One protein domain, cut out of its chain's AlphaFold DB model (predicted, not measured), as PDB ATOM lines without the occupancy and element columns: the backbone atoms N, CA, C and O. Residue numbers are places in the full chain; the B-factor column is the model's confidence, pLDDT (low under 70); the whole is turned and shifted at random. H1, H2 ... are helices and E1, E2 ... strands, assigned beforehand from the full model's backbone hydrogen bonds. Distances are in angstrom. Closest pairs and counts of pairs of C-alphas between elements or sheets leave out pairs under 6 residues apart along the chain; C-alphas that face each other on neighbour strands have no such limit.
ATOM      1  N   LEU A 373     178.695 153.661 105.747       74.44
ATOM      2  CA  LEU A 373     178.596 155.046 105.307       74.44
ATOM      3  C   LEU A 373     178.365 155.935 106.531       74.44
ATOM      4  O   LEU A 373     177.414 155.711 107.288       74.44
ATOM      5  N   THR A 374     179.204 156.946 106.741       82.56
ATOM      6  CA  THR A 374     179.002 157.856 107.875       82.56
ATOM      7  C   THR A 374     177.710 158.666 107.686       82.56
ATOM      8  O   THR A 374     177.294 158.922 106.552       82.56
ATOM      9  N   PRO A 375     177.061 159.156 108.759       79.00
ATOM     10  CA  PRO A 375     175.878 160.013 108.622       79.00
ATOM     11  C   PRO A 375     176.121 161.271 107.764       79.00
ATOM     12  O   PRO A 375     175.188 161.795 107.154       79.00
ATOM     13  N   GLN A 376     177.375 161.733 107.684       81.81
ATOM     14  CA  GLN A 376     177.794 162.848 106.838       81.81
ATOM     15  C   GLN A 376     177.909 162.450 105.356       81.81
ATOM     16  O   GLN A 376     177.475 163.222 104.500       81.81
ATOM     17  N   GLU A 377     178.401 161.248 105.042       79.94
ATOM     18  CA  GLU A 377     178.313 160.674 103.688       79.94
ATOM     19  C   GLU A 377     176.863 160.420 103.276       79.94
ATOM     20  O   GLU A 377     176.474 160.784 102.173       79.94
ATOM     21  N   VAL A 378     176.022 159.868 104.154       79.94
ATOM     22  CA  VAL A 378     174.592 159.670 103.857       79.94
ATOM     23  C   VAL A 378     173.917 161.005 103.520       79.94
ATOM     24  O   VAL A 378     173.152 161.074 102.557       79.94
ATOM     25  N   ALA A 379     174.249 162.085 104.235       80.44
ATOM     26  CA  ALA A 379     173.758 163.428 103.932       80.44
ATOM     27  C   ALA A 379     174.309 163.995 102.605       80.44
ATOM     28  O   ALA A 379     173.537 164.541 101.812       80.44
ATOM     29  N   SER A 380     175.611 163.851 102.321       81.56
ATOM     30  CA  SER A 380     176.213 164.359 101.078       81.56
ATOM     31  C   SER A 380     175.757 163.563  99.849       81.56
ATOM     32  O   SER A 380     175.389 164.159  98.837       81.56
ATOM     33  N   MET A 381     175.640 162.236  99.957       77.31
ATOM     34  CA  MET A 381     174.985 161.376  98.971       77.31
ATOM     35  C   MET A 381     173.524 161.766  98.764       77.31
ATOM     36  O   MET A 381     173.067 161.835  97.625       77.31
ATOM     37  N   GLN A 382     172.770 162.050  99.832       80.19
ATOM     38  CA  GLN A 382     171.371 162.464  99.710       80.19
ATOM     39  C   GLN A 382     171.259 163.806  98.972       80.19
ATOM     40  O   GLN A 382     170.348 163.972  98.156       80.19
ATOM     41  N   GLN A 383     172.199 164.731  99.190       83.50
ATOM     42  CA  GLN A 383     172.306 165.967  98.416       83.50
ATOM     43  C   GLN A 383     172.657 165.689  96.946       83.50
ATOM     44  O   GLN A 383     171.920 166.144  96.074       83.50
ATOM     45  N   LEU A 384     173.703 164.907  96.656       77.75
ATOM     46  CA  LEU A 384     174.117 164.551  95.289       77.75
ATOM     47  C   LEU A 384     173.010 163.822  94.512       77.75
ATOM     48  O   LEU A 384     172.754 164.130  93.350       77.75
ATOM     49  N   PHE A 385     172.298 162.897  95.154       76.62
ATOM     50  CA  PHE A 385     171.184 162.157  94.561       76.62
ATOM     51  C   PHE A 385     169.958 163.055  94.325       76.62
ATOM     52  O   PHE A 385     169.294 162.940  93.294       76.62
ATOM     53  N   SER A 392     168.707 166.210  86.072       60.50
ATOM     54  CA  SER A 392     168.111 165.397  85.004       60.50
ATOM     55  C   SER A 392     166.849 166.034  84.399       60.50
ATOM     56  O   SER A 392     166.444 165.630  83.310       60.50
ATOM     57  N   GLY A 393     166.226 167.028  85.060       47.22
ATOM     58  CA  GLY A 393     165.100 167.855  84.580       47.22
ATOM     59  C   GLY A 393     163.764 167.111  84.462       47.22
ATOM     60  O   GLY A 393     162.688 167.658  84.702       47.22
ATOM     61  N   ARG A 394     163.850 165.824  84.142       49.59
ATOM     62  CA  ARG A 394     162.852 164.778  84.257       49.59
ATOM     63  C   ARG A 394     163.606 163.547  84.754       49.59
ATOM     64  O   ARG A 394     164.135 162.784  83.949       49.59
ATOM     65  N   PHE A 395     163.648 163.336  86.069       54.12
ATOM     66  CA  PHE A 395     164.059 162.044  86.615       54.12
ATOM     67  C   PHE A 395     163.009 161.007  86.199       54.12
ATOM     68  O   PHE A 395     161.955 160.843  86.821       54.12
ATOM     69  N   HIS A 396     163.231 160.411  85.031       52.62
ATOM     70  CA  HIS A 396     162.227 159.650  84.316       52.62
ATOM     71  C   HIS A 396     161.949 158.345  85.068       52.62
ATOM     72  O   HIS A 396     162.724 157.401  84.989       52.62
ATOM     73  N   CYS A 397     160.798 158.251  85.742       54.84
ATOM     74  CA  CYS A 397     160.355 157.012  86.399       54.84
ATOM     75  C   CYS A 397     160.222 155.822  85.422       54.84
ATOM     76  O   CYS A 397     160.195 154.676  85.855       54.84
ATOM     77  N   SER A 398     160.203 156.070  84.108       55.81
ATOM     78  CA  SER A 398     160.325 155.045  83.067       55.81
ATOM     79  C   SER A 398     161.711 154.377  82.996       55.81
ATOM     80  O   SER A 398     161.806 153.269  82.483       55.81
ATOM     81  N   ALA A 399     162.770 154.992  83.538       58.12
ATOM     82  CA  ALA A 399     164.070 154.342  83.746       58.12
ATOM     83  C   ALA A 399     164.072 153.424  84.985       58.12
ATOM     84  O   ALA A 399     164.802 152.440  85.030       58.12
ATOM     85  N   LEU A 400     163.214 153.700  85.978       57.56
ATOM     86  CA  LEU A 400     162.949 152.755  87.070       57.56
ATOM     87  C   LEU A 400     162.133 151.555  86.560       57.56
ATOM     88  O   LEU A 400     162.422 150.419  86.940       57.56
ATOM     89  N   ASP A 401     161.166 151.800  85.664       62.72
ATOM     90  CA  ASP A 401     160.365 150.744  85.026       62.72
ATOM     91  C   ASP A 401     161.250 149.733  84.261       62.72
ATOM     92  O   ASP A 401     161.029 148.532  84.390       62.72
ATOM     93  N   THR A 402     162.284 150.168  83.522       61.59
ATOM     94  CA  THR A 402     163.197 149.252  82.796       61.59
ATOM     95  C   THR A 402     164.162 148.479  83.699       61.59
ATOM     96  O   THR A 402     164.570 147.367  83.354       61.59
ATOM     97  N   CYS A 403     164.527 149.010  84.870       54.75
ATOM     98  CA  CYS A 403     165.432 148.323  85.794       54.75
ATOM     99  C   CYS A 403     164.792 147.091  86.460       54.75
ATOM    100  O   CYS A 403     165.465 146.064  86.591       54.75
ATOM    101  N   ALA A 404     163.505 147.176  86.827       54.12
ATOM    102  CA  ALA A 404     162.767 146.160  87.594       54.12
ATOM    103  C   ALA A 404     161.795 145.288  86.760       54.12
ATOM    104  O   ALA A 404     160.957 144.592  87.330       54.12
ATOM    105  N   ALA A 405     161.886 145.331  85.426       48.09
ATOM    106  CA  ALA A 405     160.826 144.901  84.505       48.09
ATOM    107  C   ALA A 405     160.470 143.394  84.457       48.09
ATOM    108  O   ALA A 405     159.440 143.066  83.875       48.09
ATOM    109  N   ALA A 406     161.318 142.495  84.973       53.22
ATOM    110  CA  ALA A 406     161.322 141.078  84.576       53.22
ATOM    111  C   ALA A 406     160.902 140.080  85.681       53.22
ATOM    112  O   ALA A 406     159.717 139.803  85.837       53.22
ATOM    113  N   GLU A 407     161.859 139.494  86.415       56.19
ATOM    114  CA  GLU A 407     161.683 138.138  86.986       56.19
ATOM    115  C   GLU A 407     161.794 138.017  88.519       56.19
ATOM    116  O   GLU A 407     161.507 136.958  89.073       56.19
ATOM    117  N   ALA A 408     162.182 139.077  89.235       60.34
ATOM    118  CA  ALA A 408     162.350 139.006  90.689       60.34
ATOM    119  C   ALA A 408     161.003 138.761  91.415       60.34
ATOM    120  O   ALA A 408     160.012 139.429  91.093       60.34
ATOM    121  N   PRO A 409     160.942 137.920  92.470       75.62
ATOM    122  CA  PRO A 409     159.765 137.800  93.330       75.62
ATOM    123  C   PRO A 409     159.648 139.034  94.246       75.62
ATOM    124  O   PRO A 409     159.908 138.993  95.447       75.62
ATOM    125  N   LEU A 410     159.237 140.160  93.655       79.06
ATOM    126  CA  LEU A 410     159.240 141.520  94.218       79.06
ATOM    127  C   LEU A 410     158.588 141.649  95.604       79.06
ATOM    128  O   LEU A 410     158.944 142.546  96.367       79.06
ATOM    129  N   ALA A 411     157.640 140.771  95.937       81.81
ATOM    130  CA  ALA A 411     156.997 140.716  97.248       81.81
ATOM    131  C   ALA A 411     157.961 140.332  98.391       81.81
ATOM    132  O   ALA A 411     157.753 140.784  99.514       81.81
ATOM    133  N   ALA A 412     159.007 139.546  98.108       86.50
ATOM    134  CA  ALA A 412     159.991 139.085  99.090       86.50
ATOM    135  C   ALA A 412     161.078 140.129  99.406       86.50
ATOM    136  O   ALA A 412     161.616 140.130 100.511       86.50
ATOM    137  N   VAL A 413     161.374 141.043  98.474       91.25
ATOM    138  CA  VAL A 413     162.405 142.081  98.649       91.25
ATOM    139  C   VAL A 413     162.065 142.972  99.851       91.25
ATOM    140  O   VAL A 413     161.052 143.679  99.811       91.25
ATOM    141  N   LYS A 414     162.898 142.975 100.907       92.75
ATOM    142  CA  LYS A 414     162.743 143.887 102.064       92.75
ATOM    143  C   LYS A 414     162.826 145.333 101.571       92.75
ATOM    144  O   LYS A 414     163.803 145.706 100.933       92.75
ATOM    145  N   LEU A 415     161.847 146.164 101.917       93.75
ATOM    146  CA  LEU A 415     161.916 147.612 101.710       93.75
ATOM    147  C   LEU A 415     162.144 148.330 103.043       93.75
ATOM    148  O   LEU A 415     161.736 147.843 104.096       93.75
ATOM    149  N   ASN A 416     162.746 149.516 102.973       94.25
ATOM    150  CA  ASN A 416     162.830 150.456 104.089       94.25
ATOM    151  C   ASN A 416     161.427 150.725 104.657       94.25
ATOM    152  O   ASN A 416     160.462 150.889 103.897       94.25
ATOM    153  N   ARG A 417     161.304 150.837 105.982       92.44
ATOM    154  CA  ARG A 417     160.027 151.100 106.674       92.44
ATOM    155  C   ARG A 417     159.258 152.317 106.136       92.44
ATOM    156  O   ARG A 417     158.022 152.313 106.152       92.44
ATOM    157  N   GLN A 418     159.948 153.349 105.647       91.69
ATOM    158  CA  GLN A 418     159.332 154.516 105.005       91.69
ATOM    159  C   GLN A 418     158.697 154.162 103.651       91.69
ATOM    160  O   GLN A 418     157.583 154.597 103.358       91.69
ATOM    161  N   LEU A 419     159.360 153.329 102.847       94.12
ATOM    162  CA  LEU A 419     158.866 152.888 101.539       94.12
ATOM    163  C   LEU A 419     157.737 151.856 101.694       94.12
ATOM    164  O   LEU A 419     156.744 151.914 100.970       94.12
ATOM    165  N   GLU A 420     157.805 150.986 102.706       93.75
ATOM    166  CA  GLU A 420     156.667 150.143 103.091       93.75
ATOM    167  C   GLU A 420     155.441 150.963 103.504       93.75
ATOM    168  O   GLU A 420     154.315 150.623 103.139       93.75
ATOM    169  N   ARG A 421     155.636 152.059 104.246       92.25
ATOM    170  CA  ARG A 421     154.557 152.995 104.590       92.25
ATOM    171  C   ARG A 421     153.936 153.622 103.339       92.25
ATOM    172  O   ARG A 421     152.715 153.743 103.307       92.25
ATOM    173  N   LEU A 422     154.716 153.940 102.301       93.88
ATOM    174  CA  LEU A 422     154.180 154.392 101.008       93.88
ATOM    175  C   LEU A 422     153.376 153.286 100.298       93.88
ATOM    176  O   LEU A 422     152.259 153.552  99.855       93.88
ATOM    177  N   CYS A 423     153.860 152.037 100.266       93.25
ATOM    178  CA  CYS A 423     153.096 150.888  99.751       93.25
ATOM    179  C   CYS A 423     151.745 150.713 100.469       93.25
ATOM    180  O   CYS A 423     150.707 150.543  99.827       93.25
ATOM    181  N   ARG A 424     151.748 150.764 101.807       92.31
ATOM    182  CA  ARG A 424     150.543 150.602 102.639       92.31
ATOM    183  C   ARG A 424     149.600 151.802 102.512       92.31
ATOM    184  O   ARG A 424     148.387 151.608 102.478       92.31
ATOM    185  N   LEU A 425     150.135 153.019 102.373       91.50
ATOM    186  CA  LEU A 425     149.353 154.213 102.052       91.50
ATOM    187  C   LEU A 425     148.673 154.074 100.690       91.50
ATOM    188  O   LEU A 425     147.484 154.346 100.599       91.50
ATOM    189  N   TYR A 426     149.378 153.616  99.654       91.75
ATOM    190  CA  TYR A 426     148.774 153.405  98.340       91.75
ATOM    191  C   TYR A 426     147.661 152.347  98.376       91.75
ATOM    192  O   TYR A 426     146.593 152.582  97.820       91.75
ATOM    193  N   GLY A 427     147.853 151.236  99.098       91.12
ATOM    194  CA  GLY A 427     146.795 150.242  99.315       91.12
ATOM    195  C   GLY A 427     145.572 150.808 100.055       91.12
ATOM    196  O   GLY A 427     144.436 150.546  99.664       91.12
ATOM    197  N   LEU A 428     145.788 151.645 101.079       90.31
ATOM    198  CA  LEU A 428     144.710 152.359 101.776       90.31
ATOM    199  C   LEU A 428     144.004 153.363 100.859       90.31
ATOM    200  O   LEU A 428     142.778 153.430 100.875       90.31
ATOM    201  N   LEU A 429     144.760 154.124 100.061       87.00
ATOM    202  CA  LEU A 429     144.208 155.042  99.071       87.00
ATOM    203  C   LEU A 429     143.344 154.269  98.078       87.00
ATOM    204  O   LEU A 429     142.186 154.633  97.936       87.00
ATOM    205  N   ARG A 430     143.847 153.182  97.473       86.25
ATOM    206  CA  ARG A 430     143.100 152.323  96.537       86.25
ATOM    207  C   ARG A 430     141.727 151.942  97.094       86.25
ATOM    208  O   ARG A 430     140.723 152.300  96.500       86.25
ATOM    209  N   ILE A 431     141.686 151.374  98.303       86.81
ATOM    210  CA  ILE A 431     140.438 150.976  98.982       86.81
ATOM    211  C   ILE A 431     139.485 152.166  99.209       86.81
ATOM    212  O   ILE A 431     138.267 151.980  99.244       86.81
ATOM    213  N   LEU A 432     139.998 153.387  99.390       86.00
ATOM    214  CA  LEU A 432     139.157 154.584  99.398       86.00
ATOM    215  C   LEU A 432     138.687 154.938  97.978       86.00
ATOM    216  O   LEU A 432     137.498 155.175  97.811       86.00
ATOM    217  N   PHE A 433     139.563 154.960  96.971       81.31
ATOM    218  CA  PHE A 433     139.203 155.289  95.585       81.31
ATOM    219  C   PHE A 433     138.138 154.353  95.025       81.31
ATOM    220  O   PHE A 433     137.156 154.857  94.486       81.31
ATOM    221  N   ASP A 434     138.260 153.046  95.259       81.75
ATOM    222  CA  ASP A 434     137.240 152.047  94.926       81.75
ATOM    223  C   ASP A 434     135.877 152.467  95.536       81.75
ATOM    224  O   ASP A 434     134.907 152.724  94.828       81.75
ATOM    225  N   ARG A 435     135.840 152.707  96.859       84.44
ATOM    226  CA  ARG A 435     134.624 153.078  97.618       84.44
ATOM    227  C   ARG A 435     134.038 154.458  97.310       84.44
ATOM    228  O   ARG A 435     132.870 154.694  97.621       84.44
ATOM    229  N   PHE A 436     134.843 155.399  96.826       79.94
ATOM    230  CA  PHE A 436     134.380 156.720  96.394       79.94
ATOM    231  C   PHE A 436     133.882 156.662  94.942       79.94
ATOM    232  O   PHE A 436     132.847 157.256  94.633       79.94
ATOM    233  N   TYR A 437     134.510 155.849  94.087       75.25
ATOM    234  CA  TYR A 437     134.011 155.565  92.745       75.25
ATOM    235  C   TYR A 437     132.664 154.824  92.775       75.25
ATOM    236  O   TYR A 437     131.745 155.232  92.068       75.25
ATOM    237  N   ASP A 438     132.496 153.833  93.659       80.94
ATOM    238  CA  ASP A 438     131.221 153.124  93.899       80.94
ATOM    239  C   ASP A 438     130.053 154.067  94.266       80.94
ATOM    240  O   ASP A 438     128.883 153.705  94.147       80.94
ATOM    241  N   ARG A 439     130.358 155.289  94.725       83.06
ATOM    242  CA  ARG A 439     129.387 156.342  95.073       83.06
ATOM    243  C   ARG A 439     129.176 157.376  93.965       83.06
ATOM    244  O   ARG A 439     128.380 158.293  94.145       83.06
ATOM    245  N   GLY A 440     129.901 157.268  92.852       80.25
ATOM    246  CA  GLY A 440     129.926 158.275  91.792       80.25
ATOM    247  C   GLY A 440     130.749 159.528  92.124       80.25
ATOM    248  O   GLY A 440     130.555 160.555  91.477       80.25
ATOM    249  N   GLU A 441     131.664 159.475  93.101       77.56
ATOM    250  CA  GLU A 441     132.548 160.591  93.473       77.56
ATOM    251  C   GLU A 441     133.975 160.382  92.901       77.56
ATOM    252  O   GLU A 441     134.816 159.754  93.544       77.56
ATOM    253  N   PRO A 442     134.317 160.928  91.711       65.06
ATOM    254  CA  PRO A 442     135.611 160.707  91.042       65.06
ATOM    255  C   PRO A 442     136.768 161.559  91.607       65.06
ATOM    256  O   PRO A 442     137.787 161.765  90.940       65.06
ATOM    257  N   LEU A 443     136.604 162.126  92.805       68.31
ATOM    258  CA  LEU A 443     137.549 163.032  93.459       68.31
ATOM    259  C   LEU A 443     137.635 162.684  94.940       68.31
ATOM    260  O   LEU A 443     136.625 162.723  95.639       68.31
ATOM    261  N   LEU A 444     138.842 162.419  95.440       72.69
ATOM    262  CA  LEU A 444     139.030 162.081  96.844       72.69
ATOM    263  C   LEU A 444     139.581 163.288  97.590       72.69
ATOM    264  O   LEU A 444     140.744 163.685  97.477       72.69
ATOM    265  N   LEU A 445     138.676 163.904  98.344       79.38
ATOM    266  CA  LEU A 445     138.980 165.048  99.186       79.38
ATOM    267  C   LEU A 445     140.043 164.643 100.211       79.38
ATOM    268  O   LEU A 445     139.926 163.604 100.867       79.38
ATOM    269  N   PHE A 446     141.046 165.493 100.427       78.81
ATOM    270  CA  PHE A 446     142.091 165.234 101.422       78.81
ATOM    271  C   PHE A 446     141.510 165.007 102.837       78.81
ATOM    272  O   PHE A 446     142.027 164.211 103.621       78.81
ATOM    273  N   SER A 447     140.379 165.651 103.144       80.88
ATOM    274  CA  SER A 447     139.596 165.453 104.371       80.88
ATOM    275  C   SER A 447     138.969 164.057 104.510       80.88
ATOM    276  O   SER A 447     138.713 163.642 105.635       80.88
ATOM    277  N   GLY A 448     138.741 163.328 103.412       81.19
ATOM    278  CA  GLY A 448     138.297 161.929 103.427       81.19
ATOM    279  C   GLY A 448     139.442 160.939 103.666       81.19
ATOM    280  O   GLY A 448     139.249 159.916 104.321       81.19
ATOM    281  N   ILE A 449     140.654 161.270 103.205       81.69
ATOM    282  CA  ILE A 449     141.863 160.453 103.416       81.69
ATOM    283  C   ILE A 449     142.353 160.575 104.861       81.69
ATOM    284  O   ILE A 449     142.684 159.568 105.487       81.69
ATOM    285  N   LEU A 450     142.397 161.798 105.405       83.88
ATOM    286  CA  LEU A 450     143.045 162.092 106.686       83.88
ATOM    287  C   LEU A 450     142.576 161.197 107.860       83.88
ATOM    288  O   LEU A 450     143.445 160.683 108.560       83.88
ATOM    289  N   PRO A 451     141.275 160.901 108.078       83.94
ATOM    290  CA  PRO A 451     140.839 160.015 109.165       83.94
ATOM    291  C   PRO A 451     141.303 158.560 109.009       83.94
ATOM    292  O   PRO A 451     141.557 157.881 110.006       83.94
ATOM    293  N   ALA A 452     141.416 158.068 107.773       81.50
ATOM    294  CA  ALA A 452     141.915 156.726 107.481       81.50
ATOM    295  C   ALA A 452     143.448 156.674 107.603       81.50
ATOM    296  O   ALA A 452     143.991 155.755 108.219       81.50
ATOM    297  N   TYR A 453     144.140 157.705 107.112       82.31
ATOM    298  CA  TYR A 453     145.584 157.856 107.266       82.31
ATOM    299  C   TYR A 453     146.018 157.966 108.726       82.31
ATOM    300  O   TYR A 453     146.957 157.284 109.116       82.31
ATOM    301  N   THR A 454     145.331 158.755 109.556       84.81
ATOM    302  CA  THR A 454     145.672 158.882 110.983       84.81
ATOM    303  C   THR A 454     145.636 157.522 111.687       84.81
ATOM    304  O   THR A 454     146.507 157.242 112.505       84.81
ATOM    305  N   LYS A 455     144.707 156.625 111.317       83.00
ATOM    306  CA  LYS A 455     144.691 155.241 111.824       83.00
ATOM    307  C   LYS A 455     145.920 154.440 111.369       83.00
ATOM    308  O   LYS A 455     146.517 153.758 112.195       83.00
ATOM    309  N   LEU A 456     146.322 154.552 110.099       75.56
ATOM    310  CA  LEU A 456     147.527 153.900 109.559       75.56
ATOM    311  C   LEU A 456     148.818 154.457 110.185       75.56
ATOM    312  O   LEU A 456     149.731 153.699 110.499       75.56
ATOM    313  N   ALA A 457     148.895 155.769 110.413       76.00
ATOM    314  CA  ALA A 457     150.020 156.397 111.094       76.00
ATOM    315  C   ALA A 457     150.138 155.888 112.541       76.00
ATOM    316  O   ALA A 457     151.222 155.472 112.952       76.00
ATOM    317  N   LEU A 458     149.028 155.843 113.289       76.94
ATOM    318  CA  LEU A 458     149.010 155.335 114.664       76.94
ATOM    319  C   LEU A 458     149.505 153.881 114.750       76.94
ATOM    320  O   LEU A 458     150.380 153.600 115.564       76.94
ATOM    321  N   THR A 459     149.057 152.975 113.869       72.50
ATOM    322  CA  THR A 459     149.547 151.578 113.875       72.50
ATOM    323  C   THR A 459     151.027 151.432 113.493       72.50
ATOM    324  O   THR A 459     151.634 150.411 113.811       72.50
ATOM    325  N   HIS A 460     151.633 152.436 112.847       60.69
ATOM    326  CA  HIS A 460     153.036 152.416 112.415       60.69
ATOM    327  C   HIS A 460     154.024 153.101 113.374       60.69
ATOM    328  O   HIS A 460     155.200 152.717 113.405       60.69
ATOM    329  N   TYR A 461     153.584 154.108 114.137       56.19
ATOM    330  CA  TYR A 461     154.452 154.828 115.079       56.19
ATOM    331  C   TYR A 461     154.598 154.116 116.431       56.19
ATOM    332  O   TYR A 461     155.692 154.128 116.992       56.19
ATOM    333  N   SER A 462     153.560 153.429 116.926       48.53
ATOM    334  CA  SER A 462     153.572 152.818 118.269       48.53
ATOM    335  C   SER A 462     154.684 151.790 118.520       48.53
ATOM    336  O   SER A 462     155.029 151.569 119.672       48.53
ATOM    337  N   GLY A 493     147.989 169.013 112.788       78.69
ATOM    338  CA  GLY A 493     148.735 169.750 111.762       78.69
ATOM    339  C   GLY A 493     149.953 168.984 111.237       78.69
ATOM    340  O   GLY A 493     150.188 168.958 110.029       78.69
ATOM    341  N   LYS A 494     150.688 168.294 112.122       85.00
ATOM    342  CA  LYS A 494     151.844 167.468 111.735       85.00
ATOM    343  C   LYS A 494     151.406 166.265 110.898       85.00
ATOM    344  O   LYS A 494     151.915 166.086 109.797       85.00
ATOM    345  N   VAL A 495     150.396 165.517 111.355       85.12
ATOM    346  CA  VAL A 495     149.849 164.358 110.618       85.12
ATOM    347  C   VAL A 495     149.302 164.774 109.246       85.12
ATOM    348  O   VAL A 495     149.538 164.082 108.257       85.12
ATOM    349  N   ARG A 496     148.640 165.938 109.144       84.50
ATOM    350  CA  ARG A 496     148.220 166.515 107.857       84.50
ATOM    351  C   ARG A 496     149.410 166.823 106.945       84.50
ATOM    352  O   ARG A 496     149.374 166.447 105.778       84.50
ATOM    353  N   ASN A 497     150.451 167.484 107.446       86.56
ATOM    354  CA  ASN A 497     151.617 167.839 106.633       86.56
ATOM    355  C   ASN A 497     152.411 166.604 106.182       86.56
ATOM    356  O   ASN A 497     152.873 166.559 105.041       86.56
ATOM    357  N   ASP A 498     152.520 165.583 107.030       88.94
ATOM    358  CA  ASP A 498     153.182 164.325 106.679       88.94
ATOM    359  C   ASP A 498     152.358 163.509 105.663       88.94
ATOM    360  O   ASP A 498     152.943 162.924 104.753       88.94
ATOM    361  N   LEU A 499     151.017 163.571 105.700       88.69
ATOM    362  CA  LEU A 499     150.164 163.031 104.630       88.69
ATOM    363  C   LEU A 499     150.326 163.796 103.306       88.69
ATOM    364  O   LEU A 499     150.370 163.165 102.254       88.69
ATOM    365  N   ILE A 500     150.442 165.133 103.326       88.31
ATOM    366  CA  ILE A 500     150.712 165.916 102.101       88.31
ATOM    367  C   ILE A 500     152.048 165.478 101.482       88.31
ATOM    368  O   ILE A 500     152.113 165.256 100.274       88.31
ATOM    369  N   LYS A 501     153.091 165.288 102.302       91.31
ATOM    370  CA  LYS A 501     154.393 164.775 101.843       91.31
ATOM    371  C   LYS A 501     154.284 163.354 101.290       91.31
ATOM    372  O   LYS A 501     154.769 163.109 100.192       91.31
ATOM    373  N   ASP A 502     153.643 162.428 102.003       92.00
ATOM    374  CA  ASP A 502     153.544 161.027 101.573       92.00
ATOM    375  C   ASP A 502     152.683 160.856 100.308       92.00
ATOM    376  O   ASP A 502     153.047 160.080  99.425       92.00
ATOM    377  N   VAL A 503     151.597 161.625 100.150       90.31
ATOM    378  CA  VAL A 503     150.860 161.682  98.874       90.31
ATOM    379  C   VAL A 503     151.718 162.317  97.782       90.31
ATOM    380  O   VAL A 503     151.759 161.785  96.679       90.31
ATOM    381  N   GLY A 504     152.459 163.390  98.071       90.62
ATOM    382  CA  GLY A 504     153.381 164.000  97.110       90.62
ATOM    383  C   GLY A 504     154.464 163.029  96.631       90.62
ATOM    384  O   GLY A 504     154.791 163.008  95.445       90.62
ATOM    385  N   ARG A 505     154.974 162.166  97.517       92.62
ATOM    386  CA  ARG A 505     155.897 161.069  97.174       92.62
ATOM    387  C   ARG A 505     155.236 160.043  96.262       92.62
ATOM    388  O   ARG A 505     155.825 159.653  95.260       92.62
ATOM    389  N   LEU A 506     154.000 159.640  96.559       92.06
ATOM    390  CA  LEU A 506     153.245 158.739  95.685       92.06
ATOM    391  C   LEU A 506     152.944 159.377  94.317       92.06
ATOM    392  O   LEU A 506     153.061 158.689  93.309       92.06
ATOM    393  N   VAL A 507     152.623 160.674  94.252       89.75
ATOM    394  CA  VAL A 507     152.440 161.422  92.991       89.75
ATOM    395  C   VAL A 507     153.742 161.488  92.189       89.75
ATOM    396  O   VAL A 507     153.708 161.320  90.973       89.75
ATOM    397  N   TRP A 508     154.893 161.656  92.846       89.38
ATOM    398  CA  TRP A 508     156.200 161.616  92.178       89.38
ATOM    399  C   TRP A 508     156.565 160.214  91.663       89.38
ATOM    400  O   TRP A 508     157.072 160.086  90.553       89.38
ATOM    401  N   LEU A 509     156.259 159.158  92.426       90.44
ATOM    402  CA  LEU A 509     156.488 157.760  92.028       90.44
ATOM    403  C   LEU A 509     155.509 157.277  90.946       90.44
ATOM    404  O   LEU A 509     155.859 156.422  90.130       90.44
ATOM    405  N   LEU A 510     154.272 157.782  90.935       88.56
ATOM    406  CA  LEU A 510     153.170 157.341  90.072       88.56
ATOM    407  C   LEU A 510     152.483 158.508  89.320       88.56
ATOM    408  O   LEU A 510     151.253 158.595  89.340       88.56
ATOM    409  N   PRO A 511     153.215 159.363  88.575       83.12
ATOM    410  CA  PRO A 511     152.637 160.526  87.883       83.12
ATOM    411  C   PRO A 511     151.718 160.145  86.706       83.12
ATOM    412  O   PRO A 511     151.054 160.997  86.131       83.12
ATOM    413  N   GLN A 512     151.690 158.858  86.343       81.62
ATOM    414  CA  GLN A 512     150.777 158.255  85.363       81.62
ATOM    415  C   GLN A 512     149.411 157.868  85.964       81.62
ATOM    416  O   GLN A 512     148.528 157.452  85.225       81.62
ATOM    417  N   LEU A 513     149.257 157.924  87.294       79.38
ATOM    418  CA  LEU A 513     148.057 157.478  88.015       79.38
ATOM    419  C   LEU A 513     147.523 158.566  88.956       79.38
ATOM    420  O   LEU A 513     146.319 158.790  89.049       79.38
ATOM    421  N   LEU A 514     148.411 159.239  89.689       84.06
ATOM    422  CA  LEU A 514     148.047 160.195  90.731       84.06
ATOM    423  C   LEU A 514     148.372 161.617  90.263       84.06
ATOM    424  O   LEU A 514     149.512 161.887  89.892       84.06
ATOM    425  N   GLN A 515     147.411 162.543  90.348       83.88
ATOM    426  CA  GLN A 515     147.662 163.957  90.075       83.88
ATOM    427  C   GLN A 515     147.068 164.846  91.174       83.88
ATOM    428  O   GLN A 515     145.917 164.718  91.592       83.88
ATOM    429  N   TRP A 516     147.845 165.819  91.633       82.06
ATOM    430  CA  TRP A 516     147.298 166.879  92.464       82.06
ATOM    431  C   TRP A 516     146.344 167.766  91.654       82.06
ATOM    432  O   TRP A 516     146.719 168.254  90.585       82.06
ATOM    433  N   LYS A 517     145.149 168.050  92.185       82.25
ATOM    434  CA  LYS A 517     144.191 168.958  91.545       82.25
ATOM    435  C   LYS A 517     143.851 170.118  92.484       82.25
ATOM    436  O   LYS A 517     143.282 169.887  93.550       82.25
ATOM    437  N   PRO A 518     144.158 171.376  92.122       76.31
ATOM    438  CA  PRO A 518     143.739 172.504  92.935       76.31
ATOM    439  C   PRO A 518     142.213 172.590  92.870       76.31
ATOM    440  O   PRO A 518     141.631 172.778  91.796       76.31
ATOM    441  N   ARG A 519     141.548 172.447  94.020       70.25
ATOM    442  CA  ARG A 519     140.108 172.668  94.102       70.25
ATOM    443  C   ARG A 519     139.852 174.147  93.851       70.25
ATOM    444  O   ARG A 519     140.091 174.970  94.731       70.25
ATOM    445  N   TYR A 544     143.212 171.212  99.379       65.50
ATOM    446  CA  TYR A 544     143.696 170.455  98.230       65.50
ATOM    447  C   TYR A 544     142.809 169.224  98.029       65.50
ATOM    448  O   TYR A 544     142.535 168.504  98.994       65.50
ATOM    449  N   ASP A 545     142.415 168.965  96.785       65.81
ATOM    450  CA  ASP A 545     141.759 167.720  96.394       65.81
ATOM    451  C   ASP A 545     142.786 166.839  95.666       65.81
ATOM    452  O   ASP A 545     143.671 167.327  94.952       65.81
ATOM    453  N   ILE A 546     142.688 165.523  95.845       63.31
ATOM    454  CA  ILE A 546     143.526 164.563  95.127       63.31
ATOM    455  C   ILE A 546     142.629 163.891  94.096       63.31
ATOM    456  O   ILE A 546     141.737 163.113  94.441       63.31
ATOM    457  N   GLN A 547     142.851 164.209  92.820       64.31
ATOM    458  CA  GLN A 547     142.255 163.427  91.749       64.31
ATOM    459  C   GLN A 547     143.230 162.309  91.389       64.31
ATOM    460  O   GLN A 547     144.329 162.566  90.901       64.31
ATOM    461  N   ILE A 548     142.818 161.053  91.558       57.50
ATOM    462  CA  ILE A 548     143.425 160.021  90.721       57.50
ATOM    463  C   ILE A 548     142.926 160.284  89.309       57.50
ATOM    464  O   ILE A 548     141.743 160.168  88.991       57.50
ATOM    465  N   VAL A 549     143.864 160.736  88.492       57.00
ATOM    466  CA  VAL A 549     143.695 160.944  87.070       57.00
ATOM    467  C   VAL A 549     144.121 159.620  86.449       57.00
ATOM    468  O   VAL A 549     145.269 159.458  86.049       57.00
ATOM    469  N   GLU A 550     143.199 158.646  86.439       53.00
ATOM    470  CA  GLU A 550     143.387 157.343  85.777       53.00
ATOM    471  C   GLU A 550     143.379 157.521  84.250       53.00
ATOM    472  O   GLU A 550     142.517 157.014  83.542       53.00
ATOM    473  N   LEU A 551     144.346 158.279  83.727       47.53
ATOM    474  CA  LEU A 551     144.603 158.422  82.299       47.53
ATOM    475  C   LEU A 551     145.472 157.264  81.810       47.53
ATOM    476  O   LEU A 551     146.611 157.443  81.379       47.53
ATOM    477  N   LYS A 552     144.880 156.072  81.825       46.34
ATOM    478  CA  LYS A 552     145.213 155.034  80.854       46.34
ATOM    479  C   LYS A 552     144.187 155.185  79.733       46.34
ATOM    480  O   LYS A 552     142.993 154.984  79.937       46.34
ATOM    481  N   ASP A 553     144.649 155.711  78.604       45.41
ATOM    482  CA  ASP A 553     143.891 155.832  77.349       45.41
ATOM    483  C   ASP A 553     142.581 156.657  77.419       45.41
ATOM    484  O   ASP A 553     141.748 156.605  76.520       45.41
ATOM    485  N   GLY A 554     142.413 157.473  78.469       49.56
ATOM    486  CA  GLY A 554     141.246 158.343  78.667       49.56
ATOM    487  C   GLY A 554     140.049 157.689  79.367       49.56
ATOM    488  O   GLY A 554     139.025 158.353  79.536       49.56
ATOM    489  N   ILE A 555     140.163 156.426  79.790       49.62
ATOM    490  CA  ILE A 555     139.059 155.631  80.349       49.62
ATOM    491  C   ILE A 555     139.303 155.387  81.853       49.62
ATOM    492  O   ILE A 555     140.363 154.872  82.205       49.62
ATOM    493  N   PRO A 556     138.350 155.697  82.758       55.66
ATOM    494  CA  PRO A 556     138.500 155.388  84.182       55.66
ATOM    495  C   PRO A 556     138.577 153.866  84.417       55.66
ATOM    496  O   PRO A 556     137.730 153.113  83.936       55.66
ATOM    497  N   LEU A 557     139.582 153.407  85.176       53.94
ATOM    498  CA  LEU A 557     139.943 151.984  85.327       53.94
ATOM    499  C   LEU A 557     139.287 151.294  86.535       53.94
ATOM    500  O   LEU A 557     139.607 150.144  86.846       53.94
ATOM    501  N   SER A 558     138.363 151.974  87.205       53.34
ATOM    502  CA  SER A 558     137.577 151.495  88.351       53.34
ATOM    503  C   SER A 558     136.939 150.109  88.179       53.34
ATOM    504  O   SER A 558     136.727 149.397  89.155       53.34
ATOM    505  N   SER A 559     136.637 149.700  86.944       52.53
ATOM    506  CA  SER A 559     135.879 148.477  86.642       52.53
ATOM    507  C   SER A 559     136.633 147.155  86.862       52.53
ATOM    508  O   SER A 559     136.044 146.090  86.659       52.53
ATOM    509  N   ARG A 560     137.921 147.164  87.254       59.28
ATOM    510  CA  ARG A 560     138.726 145.932  87.409       59.28
ATOM    511  C   ARG A 560     139.592 145.906  88.670       59.28
ATOM    512  O   ARG A 560     140.723 146.380  88.674       59.28
ATOM    513  N   ALA A 561     139.125 145.180  89.689       60.84
ATOM    514  CA  ALA A 561     139.871 144.922  90.928       60.84
ATOM    515  C   ALA A 561     141.275 144.302  90.715       60.84
ATOM    516  O   ALA A 561     142.175 144.569  91.507       60.84
ATOM    517  N   ARG A 562     141.485 143.528  89.632       68.38
ATOM    518  CA  ARG A 562     142.806 142.973  89.255       68.38
ATOM    519  C   ARG A 562     143.840 144.056  88.918       68.38
ATOM    520  O   ARG A 562     144.962 143.992  89.406       68.38
ATOM    521  N   ASP A 563     143.440 145.081  88.163       78.12
ATOM    522  CA  ASP A 563     144.313 146.209  87.790       78.12
ATOM    523  C   ASP A 563     144.776 146.945  89.069       78.12
ATOM    524  O   ASP A 563     145.935 147.322  89.214       78.12
ATOM    525  N   GLY A 564     143.920 147.006  90.096       80.56
ATOM    526  CA  GLY A 564     144.281 147.508  91.423       80.56
ATOM    527  C   GLY A 564     145.455 146.785  92.111       80.56
ATOM    528  O   GLY A 564     146.162 147.409  92.912       80.56
ATOM    529  N   GLU A 565     145.693 145.502  91.828       85.56
ATOM    530  CA  GLU A 565     146.859 144.756  92.327       85.56
ATOM    531  C   GLU A 565     148.082 144.949  91.426       85.56
ATOM    532  O   GLU A 565     149.167 145.219  91.943       85.56
ATOM    533  N   GLU A 566     147.904 144.935  90.102       86.19
ATOM    534  CA  GLU A 566     148.952 145.265  89.122       86.19
ATOM    535  C   GLU A 566     149.554 146.660  89.392       86.19
ATOM    536  O   GLU A 566     150.775 146.822  89.444       86.19
ATOM    537  N   ARG A 567     148.717 147.670  89.677       84.44
ATOM    538  CA  ARG A 567     149.163 149.028  90.046       84.44
ATOM    539  C   ARG A 567     149.946 149.056  91.366       84.44
ATOM    540  O   ARG A 567     150.917 149.805  91.484       84.44
ATOM    541  N   GLN A 568     149.583 148.219  92.342       89.75
ATOM    542  CA  GLN A 568     150.319 148.097  93.608       89.75
ATOM    543  C   GLN A 568     151.658 147.359  93.431       89.75
ATOM    544  O   GLN A 568     152.653 147.744  94.052       89.75
ATOM    545  N   GLN A 569     151.717 146.352  92.554       90.00
ATOM    546  CA  GLN A 569     152.970 145.704  92.156       90.00
ATOM    547  C   GLN A 569     153.886 146.689  91.416       90.00
ATOM    548  O   GLN A 569     155.058 146.791  91.773       90.00
ATOM    549  N   LYS A 570     153.351 147.503  90.493       88.50
ATOM    550  CA  LYS A 570     154.104 148.557  89.788       88.50
ATOM    551  C   LYS A 570     154.668 149.628  90.731       88.50
ATOM    552  O   LYS A 570     155.803 150.071  90.554       88.50
ATOM    553  N   LEU A 571     153.931 150.013  91.777       92.00
ATOM    554  CA  LEU A 571     154.485 150.861  92.841       92.00
ATOM    555  C   LEU A 571     155.656 150.174  93.557       92.00
ATOM    556  O   LEU A 571     156.698 150.799  93.755       92.00
ATOM    557  N   ARG A 572     155.509 148.894  93.928       93.25
ATOM    558  CA  ARG A 572     156.582 148.143  94.597       93.25
ATOM    559  C   ARG A 572     157.812 147.988  93.695       93.25
ATOM    560  O   ARG A 572     158.916 148.180  94.186       93.25
ATOM    561  N   GLN A 573     157.634 147.747  92.393       91.06
ATOM    562  CA  GLN A 573     158.708 147.739  91.387       91.06
ATOM    563  C   GLN A 573     159.476 149.063  91.364       91.06
ATOM    564  O   GLN A 573     160.697 149.053  91.490       91.06
ATOM    565  N   ARG A 574     158.782 150.208  91.283       91.25
ATOM    566  CA  ARG A 574     159.437 151.528  91.291       91.25
ATOM    567  C   ARG A 574     160.157 151.833  92.604       91.25
ATOM    568  O   ARG A 574     161.222 152.439  92.572       91.25
ATOM    569  N   LEU A 575     159.621 151.388  93.741       93.75
ATOM    570  CA  LEU A 575     160.280 151.524  95.045       93.75
ATOM    571  C   LEU A 575     161.522 150.629  95.168       93.75
ATOM    572  O   LEU A 575     162.556 151.098  95.634       93.75
ATOM    573  N   VAL A 576     161.458 149.383  94.690       93.50
ATOM    574  CA  VAL A 576     162.614 148.471  94.615       93.50
ATOM    575  C   VAL A 576     163.688 149.027  93.671       93.50
ATOM    576  O   VAL A 576     164.858 149.056  94.035       93.50
ATOM    577  N   ALA A 577     163.307 149.547  92.501       91.25
ATOM    578  CA  ALA A 577     164.233 150.190  91.567       91.25
ATOM    579  C   ALA A 577     164.873 151.465  92.150       91.25
ATOM    580  O   ALA A 577     166.062 151.695  91.952       91.25
ATOM    581  N   TYR A 578     164.113 152.269  92.903       92.44
ATOM    582  CA  TYR A 578     164.624 153.449  93.607       92.44
ATOM    583  C   TYR A 578     165.658 153.066  94.682       92.44
ATOM    584  O   TYR A 578     166.734 153.660  94.734       92.44
ATOM    585  N   THR A 579     165.388 152.027  95.484       93.81
ATOM    586  CA  THR A 579     166.363 151.487  96.448       93.81
ATOM    587  C   THR A 579     167.595 150.895  95.757       93.81
ATOM    588  O   THR A 579     168.709 151.164  96.200       93.81
ATOM    589  N   LEU A 580     167.433 150.165  94.646       92.19
ATOM    590  CA  LEU A 580     168.559 149.656  93.851       92.19
ATOM    591  C   LEU A 580     169.427 150.798  93.300       92.19
ATOM    592  O   LEU A 580     170.649 150.687  93.288       92.19
ATOM    593  N   GLN A 581     168.819 151.903  92.862       90.56
ATOM    594  CA  GLN A 581     169.567 153.061  92.373       90.56
ATOM    595  C   GLN A 581     170.337 153.770  93.497       90.56
ATOM    596  O   GLN A 581     171.473 154.181  93.268       90.56
ATOM    597  N   TRP A 582     169.774 153.857  94.709       92.12
ATOM    598  CA  TRP A 582     170.515 154.321  95.887       92.12
ATOM    599  C   TRP A 582     171.695 153.393  96.206       92.12
ATOM    600  O   TRP A 582     172.826 153.861  96.279       92.12
ATOM    601  N   GLN A 583     171.468 152.074  96.274       92.31
ATOM    602  CA  GLN A 583     172.531 151.086  96.502       92.31
ATOM    603  C   GLN A 583     173.657 151.195  95.461       92.31
ATOM    604  O   GLN A 583     174.835 151.159  95.809       92.31
ATOM    605  N   ASN A 584     173.311 151.362  94.183       90.56
ATOM    606  CA  ASN A 584     174.287 151.534  93.111       90.56
ATOM    607  C   ASN A 584     175.066 152.860  93.228       90.56
ATOM    608  O   ASN A 584     176.231 152.894  92.848       90.56
ATOM    609  N   CYS A 585     174.472 153.921  93.788       88.81
ATOM    610  CA  CYS A 585     175.177 155.168  94.102       88.81
ATOM    611  C   CYS A 585     176.179 154.975  95.256       88.81
ATOM    612  O   CYS A 585     177.335 155.376  95.125       88.81
ATOM    613  N   CYS A 586     175.783 154.279  96.329       89.12
ATOM    614  CA  CYS A 586     176.678 153.915  97.433       89.12
ATOM    615  C   CYS A 586     177.880 153.086  96.944       89.12
ATOM    616  O   CYS A 586     179.026 153.425  97.238       89.12
ATOM    617  N   LEU A 587     177.626 152.053  96.130       88.50
ATOM    618  CA  LEU A 587     178.669 151.207  95.538       88.50
ATOM    619  C   LEU A 587     179.610 152.009  94.622       88.50
ATOM    620  O   LEU A 587     180.822 151.837  94.694       88.50
ATOM    621  N   GLN A 588     179.084 152.922  93.798       86.81
ATOM    622  CA  GLN A 588     179.909 153.781  92.935       86.81
ATOM    623  C   GLN A 588     180.859 154.691  93.724       86.81
ATOM    624  O   GLN A 588     181.969 154.933  93.257       86.81
ATOM    625  N   LEU A 589     180.440 155.178  94.896       82.50
ATOM    626  CA  LEU A 589     181.261 156.034  95.755       82.50
ATOM    627  C   LEU A 589     182.325 155.234  96.511       82.50
ATOM    628  O   LEU A 589     183.493 155.615  96.471       82.50
ATOM    629  N   GLN A 590     181.968 154.080  97.085       82.12
ATOM    630  CA  GLN A 590     182.946 153.150  97.663       82.12
ATOM    631  C   GLN A 590     184.028 152.777  96.629       82.12
ATOM    632  O   GLN A 590     185.220 152.771  96.931       82.12
ATOM    633  N   GLN A 591     183.627 152.561  95.371       77.38
ATOM    634  CA  GLN A 591     184.533 152.223  94.274       77.38
ATOM    635  C   GLN A 591     185.311 153.401  93.664       77.38
ATOM    636  O   GLN A 591     186.163 153.146  92.812       77.38
ATOM    637  N   GLN A 592     185.135 154.657  94.101       75.38
ATOM    638  CA  GLN A 592     186.084 155.716  93.711       75.38
ATOM    639  C   GLN A 592     187.494 155.458  94.271       75.38
ATOM    640  O   GLN A 592     188.472 155.898  93.671       75.38
ATOM    641  N   HIS A 593     187.606 154.682  95.353       67.69
ATOM    642  CA  HIS A 593     188.882 154.189  95.874       67.69
ATOM    643  C   HIS A 593     189.414 152.952  95.115       67.69
ATOM    644  O   HIS A 593     190.607 152.673  95.169       67.69
ATOM    645  N   GLU A 594     188.570 152.243  94.350       68.75
ATOM    646  CA  GLU A 594     188.897 150.975  93.670       68.75
ATOM    647  C   GLU A 594     188.459 150.949  92.190       68.75
ATOM    648  O   GLU A 594     187.671 150.109  91.739       68.75
ATOM    649  N   MET A 595     189.031 151.857  91.396       59.12
ATOM    650  CA  MET A 595     188.705 152.126  89.980       59.12
ATOM    651  C   MET A 595     188.619 150.914  89.018       59.12
ATOM    652  O   MET A 595     188.114 151.065  87.908       59.12
ATOM    653  N   ARG A 596     189.110 149.717  89.377       68.50
ATOM    654  CA  ARG A 596     189.177 148.548  88.469       68.50
ATOM    655  C   ARG A 596     187.955 147.616  88.476       68.50
ATOM    656  O   ARG A 596     187.861 146.794  87.569       68.50
ATOM    657  N   GLN A 597     187.029 147.710  89.438       70.38
ATOM    658  CA  GLN A 597     185.939 146.717  89.595       70.38
ATOM    659  C   GLN A 597     184.509 147.265  89.394       70.38
ATOM    660  O   GLN A 597     183.530 146.630  89.789       70.38
ATOM    661  N   GLN A 598     184.343 148.441  88.783       68.69
ATOM    662  CA  GLN A 598     183.048 149.142  88.790       68.69
ATOM    663  C   GLN A 598     181.902 148.377  88.093       68.69
ATOM    664  O   GLN A 598     180.776 148.323  88.588       68.69
ATOM    665  N   VAL A 599     182.181 147.743  86.949       73.25
ATOM    666  CA  VAL A 599     181.150 147.062  86.141       73.25
ATOM    667  C   VAL A 599     180.693 145.738  86.773       73.25
ATOM    668  O   VAL A 599     179.533 145.356  86.619       73.25
ATOM    669  N   SER A 600     181.564 145.039  87.510       80.19
ATOM    670  CA  SER A 600     181.236 143.740  88.111       80.19
ATOM    671  C   SER A 600     180.316 143.872  89.327       80.19
ATOM    672  O   SER A 600     179.348 143.116  89.421       80.19
ATOM    673  N   LEU A 601     180.534 144.846  90.222       83.38
ATOM    674  CA  LEU A 601     179.667 145.021  91.399       83.38
ATOM    675  C   LEU A 601     178.263 145.519  91.032       83.38
ATOM    676  O   LEU A 601     177.284 144.994  91.560       83.38
ATOM    677  N   LEU A 602     178.141 146.453  90.081       84.31
ATOM    678  CA  LEU A 602     176.843 146.946  89.587       84.31
ATOM    679  C   LEU A 602     176.043 145.884  88.815       84.31
ATOM    680  O   LEU A 602     174.816 145.960  88.719       84.31
ATOM    681  N   ARG A 603     176.727 144.879  88.262       87.31
ATOM    682  CA  ARG A 603     176.095 143.700  87.670       87.31
ATOM    683  C   ARG A 603     175.647 142.714  88.753       87.31
ATOM    684  O   ARG A 603     174.476 142.336  88.783       87.31
ATOM    685  N   ARG A 604     176.544 142.384  89.690       87.44
ATOM    686  CA  ARG A 604     176.286 141.471  90.815       87.44
ATOM    687  C   ARG A 604     175.160 141.968  91.727       87.44
ATOM    688  O   ARG A 604     174.370 141.155  92.197       87.44
ATOM    689  N   SER A 605     175.030 143.281  91.941       89.69
ATOM    690  CA  SER A 605     173.921 143.865  92.710       89.69
ATOM    691  C   SER A 605     172.556 143.574  92.087       89.69
ATOM    692  O   SER A 605     171.611 143.223  92.795       89.69
ATOM    693  N   ARG A 606     172.459 143.675  90.757       88.06
ATOM    694  CA  ARG A 606     171.244 143.365  90.001       88.06
ATOM    695  C   ARG A 606     170.962 141.862  89.970       88.06
ATOM    696  O   ARG A 606     169.811 141.465  90.122       88.06
ATOM    697  N   GLU A 607     171.994 141.040  89.797       88.56
ATOM    698  CA  GLU A 607     171.877 139.576  89.772       88.56
ATOM    699  C   GLU A 607     171.399 139.025  91.130       88.56
ATOM    700  O   GLU A 607     170.446 138.245  91.152       88.56
ATOM    701  N   LEU A 608     171.937 139.513  92.258       89.06
ATOM    702  CA  LEU A 608     171.460 139.168  93.610       89.06
ATOM    703  C   LEU A 608     169.983 139.538  93.828       89.06
ATOM    704  O   LEU A 608     169.205 138.723  94.330       89.06
ATOM    705  N   LEU A 609     169.574 140.740  93.408       89.06
ATOM    706  CA  LEU A 609     168.191 141.198  93.555       89.06
ATOM    707  C   LEU A 609     167.205 140.366  92.716       89.06
ATOM    708  O   LEU A 609     166.082 140.125  93.156       89.06
ATOM    709  N   ILE A 610     167.613 139.917  91.523       87.06
ATOM    710  CA  ILE A 610     166.781 139.079  90.649       87.06
ATOM    711  C   ILE A 610     166.694 137.643  91.181       87.06
ATOM    712  O   ILE A 610     165.594 137.113  91.307       87.06
ATOM    713  N   GLN A 611     167.832 137.026  91.515       89.50
ATOM    714  CA  GLN A 611     167.905 135.599  91.858       89.50
ATOM    715  C   GLN A 611     167.471 135.290  93.298       89.50
ATOM    716  O   GLN A 611     166.863 134.250  93.545       89.50
ATOM    717  N   HIS A 612     167.763 136.184  94.248       89.00
ATOM    718  CA  HIS A 612     167.569 135.935  95.682       89.00
ATOM    719  C   HIS A 612     166.601 136.916  96.359       89.00
ATOM    720  O   HIS A 612     166.313 136.758  97.545       89.00
ATOM    721  N   ALA A 613     166.103 137.933  95.641       91.56
ATOM    722  CA  ALA A 613     165.327 139.046  96.206       91.56
ATOM    723  C   ALA A 613     166.037 139.783  97.366       91.56
ATOM    724  O   ALA A 613     165.395 140.470  98.165       91.56
ATOM    725  N   SER A 614     167.364 139.662  97.444       92.69
ATOM    726  CA  SER A 614     168.213 140.251  98.475       92.69
ATOM    727  C   SER A 614     169.015 141.429  97.930       92.69
ATOM    728  O   SER A 614     169.433 141.440  96.773       92.69
ATOM    729  N   TRP A 615     169.290 142.394  98.799       94.31
ATOM    730  CA  TRP A 615     170.258 143.457  98.536       94.31
ATOM    731  C   TRP A 615     171.698 142.930  98.630       94.31
ATOM    732  O   TRP A 615     171.924 141.779  99.015       94.31
ATOM    733  N   VAL A 616     172.681 143.760  98.275       93.50
ATOM    734  CA  VAL A 616     174.101 143.416  98.475       93.50
ATOM    735  C   VAL A 616     174.406 143.320  99.981       93.50
ATOM    736  O   VAL A 616     173.960 144.192 100.729       93.50
ATOM    737  N   PRO A 617     175.144 142.292 100.454       91.50
ATOM    738  CA  PRO A 617     175.584 142.209 101.847       91.50
ATOM    739  C   PRO A 617     176.275 143.495 102.315       91.50
ATOM    740  O   PRO A 617     177.012 144.117 101.555       91.50
ATOM    741  N   GLY A 618     176.003 143.913 103.551       90.00
ATOM    742  CA  GLY A 618     176.508 145.174 104.099       90.00
ATOM    743  C   GLY A 618     175.740 146.436 103.678       90.00
ATOM    744  O   GLY A 618     176.024 147.495 104.226       90.00
ATOM    745  N   PHE A 619     174.763 146.369 102.762       93.00
ATOM    746  CA  PHE A 619     173.887 147.507 102.457       93.00
ATOM    747  C   PHE A 619     172.759 147.653 103.486       93.00
ATOM    748  O   PHE A 619     171.816 146.853 103.500       93.00
ATOM    749  N   ASP A 620     172.797 148.719 104.289       93.25
ATOM    750  CA  ASP A 620     171.643 149.082 105.107       93.25
ATOM    751  C   ASP A 620     170.510 149.672 104.251       93.25
ATOM    752  O   ASP A 620     170.574 150.789 103.734       93.25
ATOM    753  N   VAL A 621     169.419 148.915 104.166       93.62
ATOM    754  CA  VAL A 621     168.172 149.307 103.500       93.62
ATOM    755  C   VAL A 621     167.476 150.459 104.230       93.62
ATOM    756  O   VAL A 621     166.791 151.265 103.598       93.62
ATOM    757  N   ASP A 622     167.599 150.552 105.554       93.12
ATOM    758  CA  ASP A 622     166.879 151.557 106.336       93.12
ATOM    759  C   ASP A 622     167.555 152.955 106.285       93.12
ATOM    760  O   ASP A 622     166.871 153.964 106.493       93.12
ATOM    761  N   SER A 623     168.804 153.038 105.796       92.19
ATOM    762  CA  SER A 623     169.500 154.265 105.353       92.19
ATOM    763  C   SER A 623     168.887 154.941 104.116       92.19
ATOM    764  O   SER A 623     169.127 156.127 103.876       92.19
ATOM    765  N   VAL A 624     168.109 154.205 103.308       93.19
ATOM    766  CA  VAL A 624     167.602 154.684 102.009       93.19
ATOM    767  C   VAL A 624     166.784 155.974 102.185       93.19
ATOM    768  O   VAL A 624     165.810 155.983 102.947       93.19
ATOM    769  N   PRO A 625     167.112 157.063 101.462       91.38
ATOM    770  CA  PRO A 625     166.421 158.335 101.599       91.38
ATOM    771  C   PRO A 625     164.952 158.216 101.195       91.38
ATOM    772  O   PRO A 625     164.563 157.410 100.350       91.38
ATOM    773  N   SER A 626     164.103 159.070 101.762       90.75
ATOM    774  CA  SER A 626     162.723 159.160 101.290       90.75
ATOM    775  C   SER A 626     162.687 159.748  99.869       90.75
ATOM    776  O   SER A 626     163.347 160.771  99.660       90.75
ATOM    777  N   PRO A 627     161.851 159.231  98.948       90.88
ATOM    778  CA  PRO A 627     161.595 159.867  97.661       90.88
ATOM    779  C   PRO A 627     161.223 161.349  97.815       90.88
ATOM    780  O   PRO A 627     160.629 161.730  98.838       90.88
ATOM    781  N   PRO A 628     161.537 162.194  96.817       89.19
ATOM    782  CA  PRO A 628     161.090 163.578  96.818       89.19
ATOM    783  C   PRO A 628     159.559 163.623  96.740       89.19
ATOM    784  O   PRO A 628     158.911 162.789  96.106       89.19
ATOM    785  N   ALA A 629     158.960 164.612  97.399       87.88
ATOM    786  CA  ALA A 629     157.530 164.851  97.293       87.88
ATOM    787  C   ALA A 629     157.257 165.785  96.109       87.88
ATOM    788  O   ALA A 629     157.725 166.923  96.107       87.88
ATOM    789  N   ALA A 630     156.454 165.346  95.136       86.06
ATOM    790  CA  ALA A 630     155.856 166.266  94.178       86.06
ATOM    791  C   ALA A 630     154.987 167.259  94.958       86.06
ATOM    792  O   ALA A 630     154.012 166.861  95.604       86.06
ATOM    793  N   ALA A 631     155.360 168.539  94.931       82.44
ATOM    794  CA  ALA A 631     154.610 169.583  95.613       82.44
ATOM    795  C   ALA A 631     153.165 169.636  95.077       82.44
ATOM    796  O   ALA A 631     152.961 169.464  93.869       82.44
ATOM    797  N   PRO A 632     152.154 169.883  95.932       79.94
ATOM    798  CA  PRO A 632     150.849 170.271  95.426       79.94
ATOM    799  C   PRO A 632     151.020 171.551  94.591       79.94
ATOM    800  O   PRO A 632     151.815 172.412  94.977       79.94
TER     801      PRO A 632
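What this domain is: This is residues 373 to 385, 392 to 462, 493 to 519 and 544 to 632 of the 916 residues of an uncharacterized protein of Eimeria tenella (UniProt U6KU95). What shape? Long helix H6 makes most of the length; H3, H4, H5 and sheet E1 E2 form a lobe toward its first half, H2 crosses it, and H7 and H1 sit near its end. What builds it? The 200 printed residues include helices H1 to H5, antiparallel strands E1 and E2, then H6 and H7. It is mostly helix and compact, with a radius of gyration of the C-alphas of 18.2 A and spans 60 by 36 by 35 A.

How they stand to each other: What touches the hub? H1, residues 375 to 385, only just touches the hub H6, residues 561 to 590, with 3 pairs of C-alphas within 8 A. H6 touches H2, residues 397 to 403, and H3, residues 417 to 437, with C-alphas 575 and 419 closest, 6.8 A. H4, residues 446 to 461, forms a helical hairpin with H3, and H7, residues 598 to 612, with H6. What follows H4? H5, residues 493 to 509, touches H3 about perpendicular, at 88 degrees. Between E1, residues 514 to 518, and E2, residues 544 to 548, N 515 and O 547 are within hydrogen-bond range, 3.1 A. Every O i to N i+4 pair is within range in H1, H2, H3 and H5; H4 has 9 of 12.

Where its parts are: Where does H1 begin? C-alpha 375 is at (175.878, 160.013, 108.622). Where does H6 end? C-alpha 590 is at (182.946, 153.150, 97.663), 44.4 A from C-alpha 561.

The domain as a whole: Any cuts? Cuts lie between C-alphas 385 and 392, 10.5 A, 462 and 493, 18.8 A, and 519 and 544, 5.9 A. Where is pLDDT low? Residues 544 to 562, among others, are under 70.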